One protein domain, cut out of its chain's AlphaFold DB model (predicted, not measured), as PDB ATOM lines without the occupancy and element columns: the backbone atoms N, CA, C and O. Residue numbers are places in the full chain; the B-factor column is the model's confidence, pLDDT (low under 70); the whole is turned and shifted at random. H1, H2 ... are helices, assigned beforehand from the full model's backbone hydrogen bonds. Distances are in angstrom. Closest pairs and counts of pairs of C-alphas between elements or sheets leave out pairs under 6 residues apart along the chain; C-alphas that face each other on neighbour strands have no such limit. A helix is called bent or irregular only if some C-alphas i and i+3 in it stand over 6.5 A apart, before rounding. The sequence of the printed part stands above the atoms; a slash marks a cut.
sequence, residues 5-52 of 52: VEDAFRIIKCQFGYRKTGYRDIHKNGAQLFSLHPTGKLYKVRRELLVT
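AT A GLANCE: This is residues 5 to 52 of the 52 residues of an uncharacterized protein of Gammaproteobacteria bacterium (UniProt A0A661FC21). A short helix, H1, crosses one long helix, H2, nearly at a right angle near the middle of H2, and a loop folds back from H1 to the start of H2. Both ends of H2 stick out, with residues 26 to 28 and 45 to 50. The printed part has 48 residues with two named helices, H1 then H2, and no named strand; its class is all helix. It is only just loose, close to compact, with a radius of gyration of the C-alphas of 12.0 A, and spans 41 by 17 by 17 A.

IN THESE COORDINATES: H1 is residues 5 to 15, 15.4 A long from C-alpha 5 at (129.947, 73.961, 79.500). H2 is residues 26 to 50, 34.1 A long, ending at C-alpha 50 at (152.739, 79.723, 78.846). H2 has a kink of 38 degrees near residue 33 and is only just irregular: C-alphas 28 and 31 are 6.8 A apart.

HOW THE PARTS SIT: H1 touches H2, which meets it with residues 36 to 40 alone; the closest C-alphas, of Ile 12 and Gly 40, are 6.1 A apart. Their lines are about perpendicular, at 87 degrees. In H1 every O i to N i+4 pair is within hydrogen-bond range; in H2, 17 of 21 are.

THE WHOLE: The C-alphas farthest apart, of Arg 24 and Thr 52, are 41.4 A apart. The printed part has no cut, and the link from H1 to H2 is short. Mean pLDDT of the printed part is 70.4; residues 5, 16 to 37 and 52 are under 70.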
ATOM      1  N   VAL A   5     130.684  72.693  79.489       64.94
ATOM      2  CA  VAL A   5     129.947  73.961  79.500       64.94
ATOM      3  C   VAL A   5     130.093  74.710  80.829       64.94
ATOM      4  O   VAL A   5     130.360  75.907  80.825       64.94
ATOM      5  N   GLU A   6     130.027  74.023  81.971       72.75
ATOM      6  CA  GLU A   6     130.155  74.662  83.285       72.75
ATOM      7  C   GLU A   6     131.557  75.241  83.513       72.75
ATOM      8  O   GLU A   6     131.705  76.285  84.150       72.75
ATOM      9  N   ASP A   7     132.591  74.591  82.972       73.94
ATOM     10  CA  ASP A   7     133.973  75.074  83.050       73.94
ATOM     11  C   ASP A   7     134.172  76.357  82.229       73.94
ATOM     12  O   ASP A   7     134.723  77.337  82.736       73.94
ATOM     13  N   ALA A   8     133.638  76.401  81.004       71.88
ATOM     14  CA  ALA A   8     133.662  77.601  80.169       71.88
ATOM     15  C   ALA A   8     132.890  78.763  80.818       71.88
ATOM     16  O   ALA A   8     133.397  79.882  80.897       71.88
ATOM     17  N   PHE A   9     131.706  78.488  81.373       72.06
ATOM     18  CA  PHE A   9     130.915  79.486  82.097       72.06
ATOM     19  C   PHE A   9     131.626  80.008  83.348       72.06
ATOM     20  O   PHE A   9     131.523  81.197  83.660       72.06
ATOM     21  N   ARG A  10     132.370  79.159  84.068       76.88
ATOM     22  CA  ARG A  10     133.172  79.593  85.220       76.88
ATOM     23  C   ARG A  10     134.289  80.538  84.793       76.88
ATOM     24  O   ARG A  10     134.466  81.571  85.431       76.88
ATOM     25  N   ILE A  11     135.012  80.215  83.720       77.56
ATOM     26  CA  ILE A  11     136.090  81.064  83.192       77.56
ATOM     27  C   ILE A  11     135.528  82.425  82.782       77.56
ATOM     28  O   ILE A  11     136.056  83.448  83.204       77.56
ATOM     29  N   ILE A  12     134.413  82.449  82.050       77.62
ATOM     30  CA  ILE A  12     133.766  83.698  81.635       77.62
ATOM     31  C   ILE A  12     133.336  84.524  82.859       77.62
ATOM     32  O   ILE A  12     133.637  85.713  82.939       77.62
ATOM     33  N   LYS A  13     132.702  83.905  83.863       74.38
ATOM     34  CA  LYS A  13     132.211  84.626  85.051       74.38
ATOM     35  C   LYS A  13     133.301  85.099  86.013       74.38
ATOM     36  O   LYS A  13     133.163  86.180  86.580       74.38
ATOM     37  N   CYS A  14     134.362  84.319  86.211       77.00
ATOM     38  CA  CYS A  14     135.434  84.662  87.147       77.00
ATOM     39  C   CYS A  14     136.544  85.504  86.515       77.00
ATOM     40  O   CYS A  14     136.965  86.470  87.139       77.00
ATOM     41  N   GLN A  15     137.003  85.178  85.301       75.00
ATOM     42  CA  GLN A  15     138.143  85.877  84.690       75.00
ATOM     43  C   GLN A  15     137.753  87.214  84.066       75.00
ATOM     44  O   GLN A  15     138.570  88.126  84.043       75.00
ATOM     45  N   PHE A  16     136.516  87.343  83.586       69.81
ATOM     46  CA  PHE A  16     136.046  88.574  82.952       69.81
ATOM     47  C   PHE A  16     135.075  89.378  83.832       69.81
ATOM     48  O   PHE A  16     134.422  90.296  83.350       69.81
ATOM     49  N   GLY A  17     134.959  89.048  85.124       68.94
ATOM     50  CA  GLY A  17     134.203  89.859  86.087       68.94
ATOM     51  C   GLY A  17     132.672  89.750  86.012       68.94
ATOM     52  O   GLY A  17     131.983  90.460  86.742       68.94
ATOM     53  N   TYR A  18     132.105  88.822  85.230       67.00
ATOM     54  CA  TYR A  18     130.646  88.627  85.083       67.00
ATOM     55  C   TYR A  18     129.966  87.926  86.275       67.00
ATOM     56  O   TYR A  18     128.881  87.362  86.150       67.00
ATOM     57  N   ARG A  19     130.566  87.944  87.469       65.06
ATOM     58  CA  ARG A  19     129.983  87.323  88.673       65.06
ATOM     59  C   ARG A  19     128.692  88.022  89.142       65.06
ATOM     60  O   ARG A  19     127.925  87.413  89.881       65.06
ATOM     61  N   LYS A  20     128.451  89.265  88.702       59.19
ATOM     62  CA  LYS A  20     127.297  90.114  89.057       59.19
ATOM     63  C   LYS A  20     126.474  90.605  87.853       59.19
ATOM     64  O   LYS A  20     125.770  91.602  87.981       59.19
ATOM     65  N   THR A  21     126.497  89.948  86.691       57.72
ATOM     66  CA  THR A  21     125.432  90.222  85.714       57.72
ATOM     67  C   THR A  21     124.165  89.537  86.203       57.72
ATOM     68  O   THR A  21     123.956  88.340  86.018       57.72
ATOM     69  N   GLY A  22     123.330  90.296  86.917       59.16
ATOM     70  CA  GLY A  22     121.957  89.885  87.160       59.16
ATOM     71  C   GLY A  22     121.351  89.544  85.805       59.16
ATOM     72  O   GLY A  22     121.381  90.378  84.900       59.16
ATOM     73  N   TYR A  23     120.849  88.319  85.656       54.59
ATOM     74  CA  TYR A  23     120.145  87.797  84.478       54.59
ATOM     75  C   TYR A  23     118.801  88.517  84.258       54.59
ATOM     76  O   TYR A  23     117.775  87.911  83.986       54.59
ATOM     77  N   ARG A  24     118.783  89.839  84.423       56.03
ATOM     78  CA  ARG A  24     117.602  90.669  84.245       56.03
ATOM     79  C   ARG A  24     117.230  90.755  82.768       56.03
ATOM     80  O   ARG A  24     116.066  90.962  82.468       56.03
ATOM     81  N   ASP A  25     118.203  90.570  81.873       59.69
ATOM     82  CA  ASP A  25     117.977  90.576  80.433       59.69
ATOM     83  C   ASP A  25     119.038  89.734  79.691       59.69
ATOM     84  O   ASP A  25     120.172  90.164  79.455       59.69
ATOM     85  N   ILE A  26     118.686  88.487  79.359       62.03
ATOM     86  CA  ILE A  26     119.570  87.554  78.641       62.03
ATOM     87  C   ILE A  26     119.799  87.994  77.183       62.03
ATOM     88  O   ILE A  26     120.826  87.657  76.599       62.03
ATOM     89  N   HIS A  27     118.877  88.781  76.614       62.03
ATOM     90  CA  HIS A  27     118.946  89.275  75.239       62.03
ATOM     91  C   HIS A  27     119.973  90.408  75.106       62.03
ATOM     92  O   HIS A  27     120.775  90.399  74.175       62.03
ATOM     93  N   LYS A  28     120.044  91.322  76.082       61.12
ATOM     94  CA  LYS A  28     121.071  92.377  76.161       61.12
ATOM     95  C   LYS A  28     122.463  91.825  76.455       61.12
ATOM     96  O   LYS A  28     123.445  92.333  75.928       61.12
ATOM     97  N   ASN A  29     122.559  90.773  77.267       65.94
ATOM     98  CA  ASN A  29     123.840  90.157  77.624       65.94
ATOM     99  C   ASN A  29     124.286  89.057  76.633       65.94
ATOM    100  O   ASN A  29     125.437  88.619  76.669       65.94
ATOM    101  N   GLY A  30     123.401  88.611  75.736       65.38
ATOM    102  CA  GLY A  30     123.667  87.542  74.771       65.38
ATOM    103  C   GLY A  30     124.802  87.879  73.803       65.38
ATOM    104  O   GLY A  30     125.722  87.080  73.644       65.38
ATOM    105  N   ALA A  31     124.805  89.091  73.238       67.25
ATOM    106  CA  ALA A  31     125.861  89.554  72.329       67.25
ATOM    107  C   ALA A  31     127.235  89.676  73.021       67.25
ATOM    108  O   ALA A  31     128.282  89.397  72.429       67.25
ATOM    109  N   GLN A  32     127.228  90.029  74.308       68.56
ATOM    110  CA  GLN A  32     128.428  90.130  75.131       68.56
ATOM    111  C   GLN A  32     128.983  88.739  75.471       68.56
ATOM    112  O   GLN A  32     130.167  88.484  75.266       68.56
ATOM    113  N   LEU A  33     128.130  87.800  75.893       67.94
ATOM    114  CA  LEU A  33     128.501  86.394  76.109       67.94
ATOM    115  C   LEU A  33     129.047  85.730  74.840       67.94
ATOM    116  O   LEU A  33     130.050  85.018  74.912       67.94
ATOM    117  N   PHE A  34     128.425  85.990  73.687       68.75
ATOM    118  CA  PHE A  34     128.864  85.443  72.404       68.75
ATOM    119  C   PHE A  34     130.253  85.961  72.010       68.75
ATOM    120  O   PHE A  34     131.078  85.198  71.516       68.75
ATOM    121  N   SER A  35     130.546  87.227  72.319       66.94
ATOM    122  CA  SER A  35     131.866  87.838  72.119       66.94
ATOM    123  C   SER A  35     132.921  87.357  73.129       66.94
ATOM    124  O   SER A  35     134.102  87.276  72.806       66.94
ATOM    125  N   LEU A  36     132.531  87.000  74.356       69.81
ATOM    126  CA  LEU A  36     133.455  86.517  75.395       69.81
ATOM    127  C   LEU A  36     133.806  85.039  75.258       69.81
ATOM    128  O   LEU A  36     134.865  84.618  75.718       69.81
ATOM    129  N   HIS A  37     132.931  84.243  74.648       67.88
ATOM    130  CA  HIS A  37     133.157  82.820  74.429       67.88
ATOM    131  C   HIS A  37     134.460  82.512  73.652       67.88
ATOM    132  O   HIS A  37     135.269  81.724  74.158       67.88
ATOM    133  N   PRO A  38     134.752  83.145  72.493       74.88
ATOM    134  CA  PRO A  38     136.042  82.972  71.825       74.88
ATOM    135  C   PRO A  38     137.207  83.504  72.674       74.88
ATOM    136  O   PRO A  38     138.245  82.851  72.762       74.88
ATOM    137  N   THR A  39     137.028  84.613  73.392       72.94
ATOM    138  CA  THR A  39     138.062  85.204  74.261       72.94
ATOM    139  C   THR A  39     138.417  84.304  75.451       72.94
ATOM    140  O   THR A  39     139.582  84.196  75.832       72.94
ATOM    141  N   GLY A  40     137.445  83.576  76.005       75.94
ATOM    142  CA  GLY A  40     137.667  82.558  77.035       75.94
ATOM    143  C   GLY A  40     138.423  81.334  76.509       75.94
ATOM    144  O   GLY A  40     139.290  80.800  77.204       75.94
ATOM    145  N   LYS A  41     138.157  80.923  75.262       76.25
ATOM    146  CA  LYS A  41     138.929  79.872  74.577       76.25
ATOM    147  C   LYS A  41     140.380  80.319  74.359       76.25
ATOM    148  O   LYS A  41     141.294  79.564  74.672       76.25
ATOM    149  N   LEU A  42     140.588  81.558  73.910       76.50
ATOM    150  CA  LEU A  42     141.915  82.153  73.726       76.50
ATOM    151  C   LEU A  42     142.691  82.277  75.041       76.50
ATOM    152  O   LEU A  42     143.887  82.012  75.067       76.50
ATOM    153  N   TYR A  43     142.030  82.619  76.151       77.12
ATOM    154  CA  TYR A  43     142.662  82.627  77.474       77.12
ATOM    155  C   TYR A  43     143.178  81.239  77.883       77.12
ATOM    156  O   TYR A  43     144.277  81.128  78.430       77.12
ATOM    157  N   LYS A  44     142.414  80.177  77.589       77.56
ATOM    158  CA  LYS A  44     142.861  78.795  77.819       77.56
ATOM    159  C   LYS A  44     144.105  78.469  76.996       77.56
ATOM    160  O   LYS A  44     145.104  78.068  77.579       77.56
ATOM    161  N   VAL A  45     144.071  78.766  75.696       83.56
ATOM    162  CA  VAL A  45     145.212  78.553  74.793       83.56
ATOM    163  C   VAL A  45     146.438  79.345  75.254       83.56
ATOM    164  O   VAL A  45     147.530  78.797  75.303       83.56
ATOM    165  N   ARG A  46     146.281  80.605  75.686       80.38
ATOM    166  CA  ARG A  46     147.389  81.387  76.265       80.38
ATOM    167  C   ARG A  46     147.994  80.709  77.491       80.38
ATOM    168  O   ARG A  46     149.206  80.714  77.633       80.38
ATOM    169  N   ARG A  47     147.174  80.141  78.378       79.94
ATOM    170  CA  ARG A  47     147.673  79.430  79.563       79.94
ATOM    171  C   ARG A  47     148.411  78.142  79.182       79.94
ATOM    172  O   ARG A  47     149.418  77.843  79.806       79.94
ATOM    173  N   GLU A  48     147.937  77.415  78.173       82.38
ATOM    174  CA  GLU A  48     148.608  76.215  77.646       82.38
ATOM    175  C   GLU A  48     149.946  76.553  76.968       82.38
ATOM    176  O   GLU A  48     150.926  75.838  77.139       82.38
ATOM    177  N   LEU A  49     150.027  77.683  76.265       79.88
ATOM    178  CA  LEU A  49     151.269  78.140  75.634       79.88
ATOM    179  C   LEU A  49     152.293  78.704  76.630       79.88
ATOM    180  O   LEU A  49     153.477  78.690  76.335       79.88
ATOM    181  N   LEU A  50     151.853  79.213  77.785       80.06
ATOM    182  CA  LEU A  50     152.739  79.723  78.846       80.06
ATOM    183  C   LEU A  50     153.224  78.634  79.813       80.06
ATOM    184  O   LEU A  50     154.084  78.911  80.644       80.06
ATOM    185  N   VAL A  51     152.620  77.442  79.776       79.31
ATOM    186  CA  VAL A  51     153.025  76.305  80.620       79.31
ATOM    187  C   VAL A  51     154.018  75.372  79.912       79.31
ATOM    188  O   VAL A  51     154.522  74.450  80.546       79.31
ATOM    189  N   THR A  52     154.277  75.614  78.620       56.66
ATOM    190  CA  THR A  52     155.368  75.002  77.840       56.66
ATOM    191  C   THR A  52     156.608  75.876  77.951       56.66
ATOM    192  O   THR A  52     157.706  75.305  78.106       56.66
TER     193      THR A  52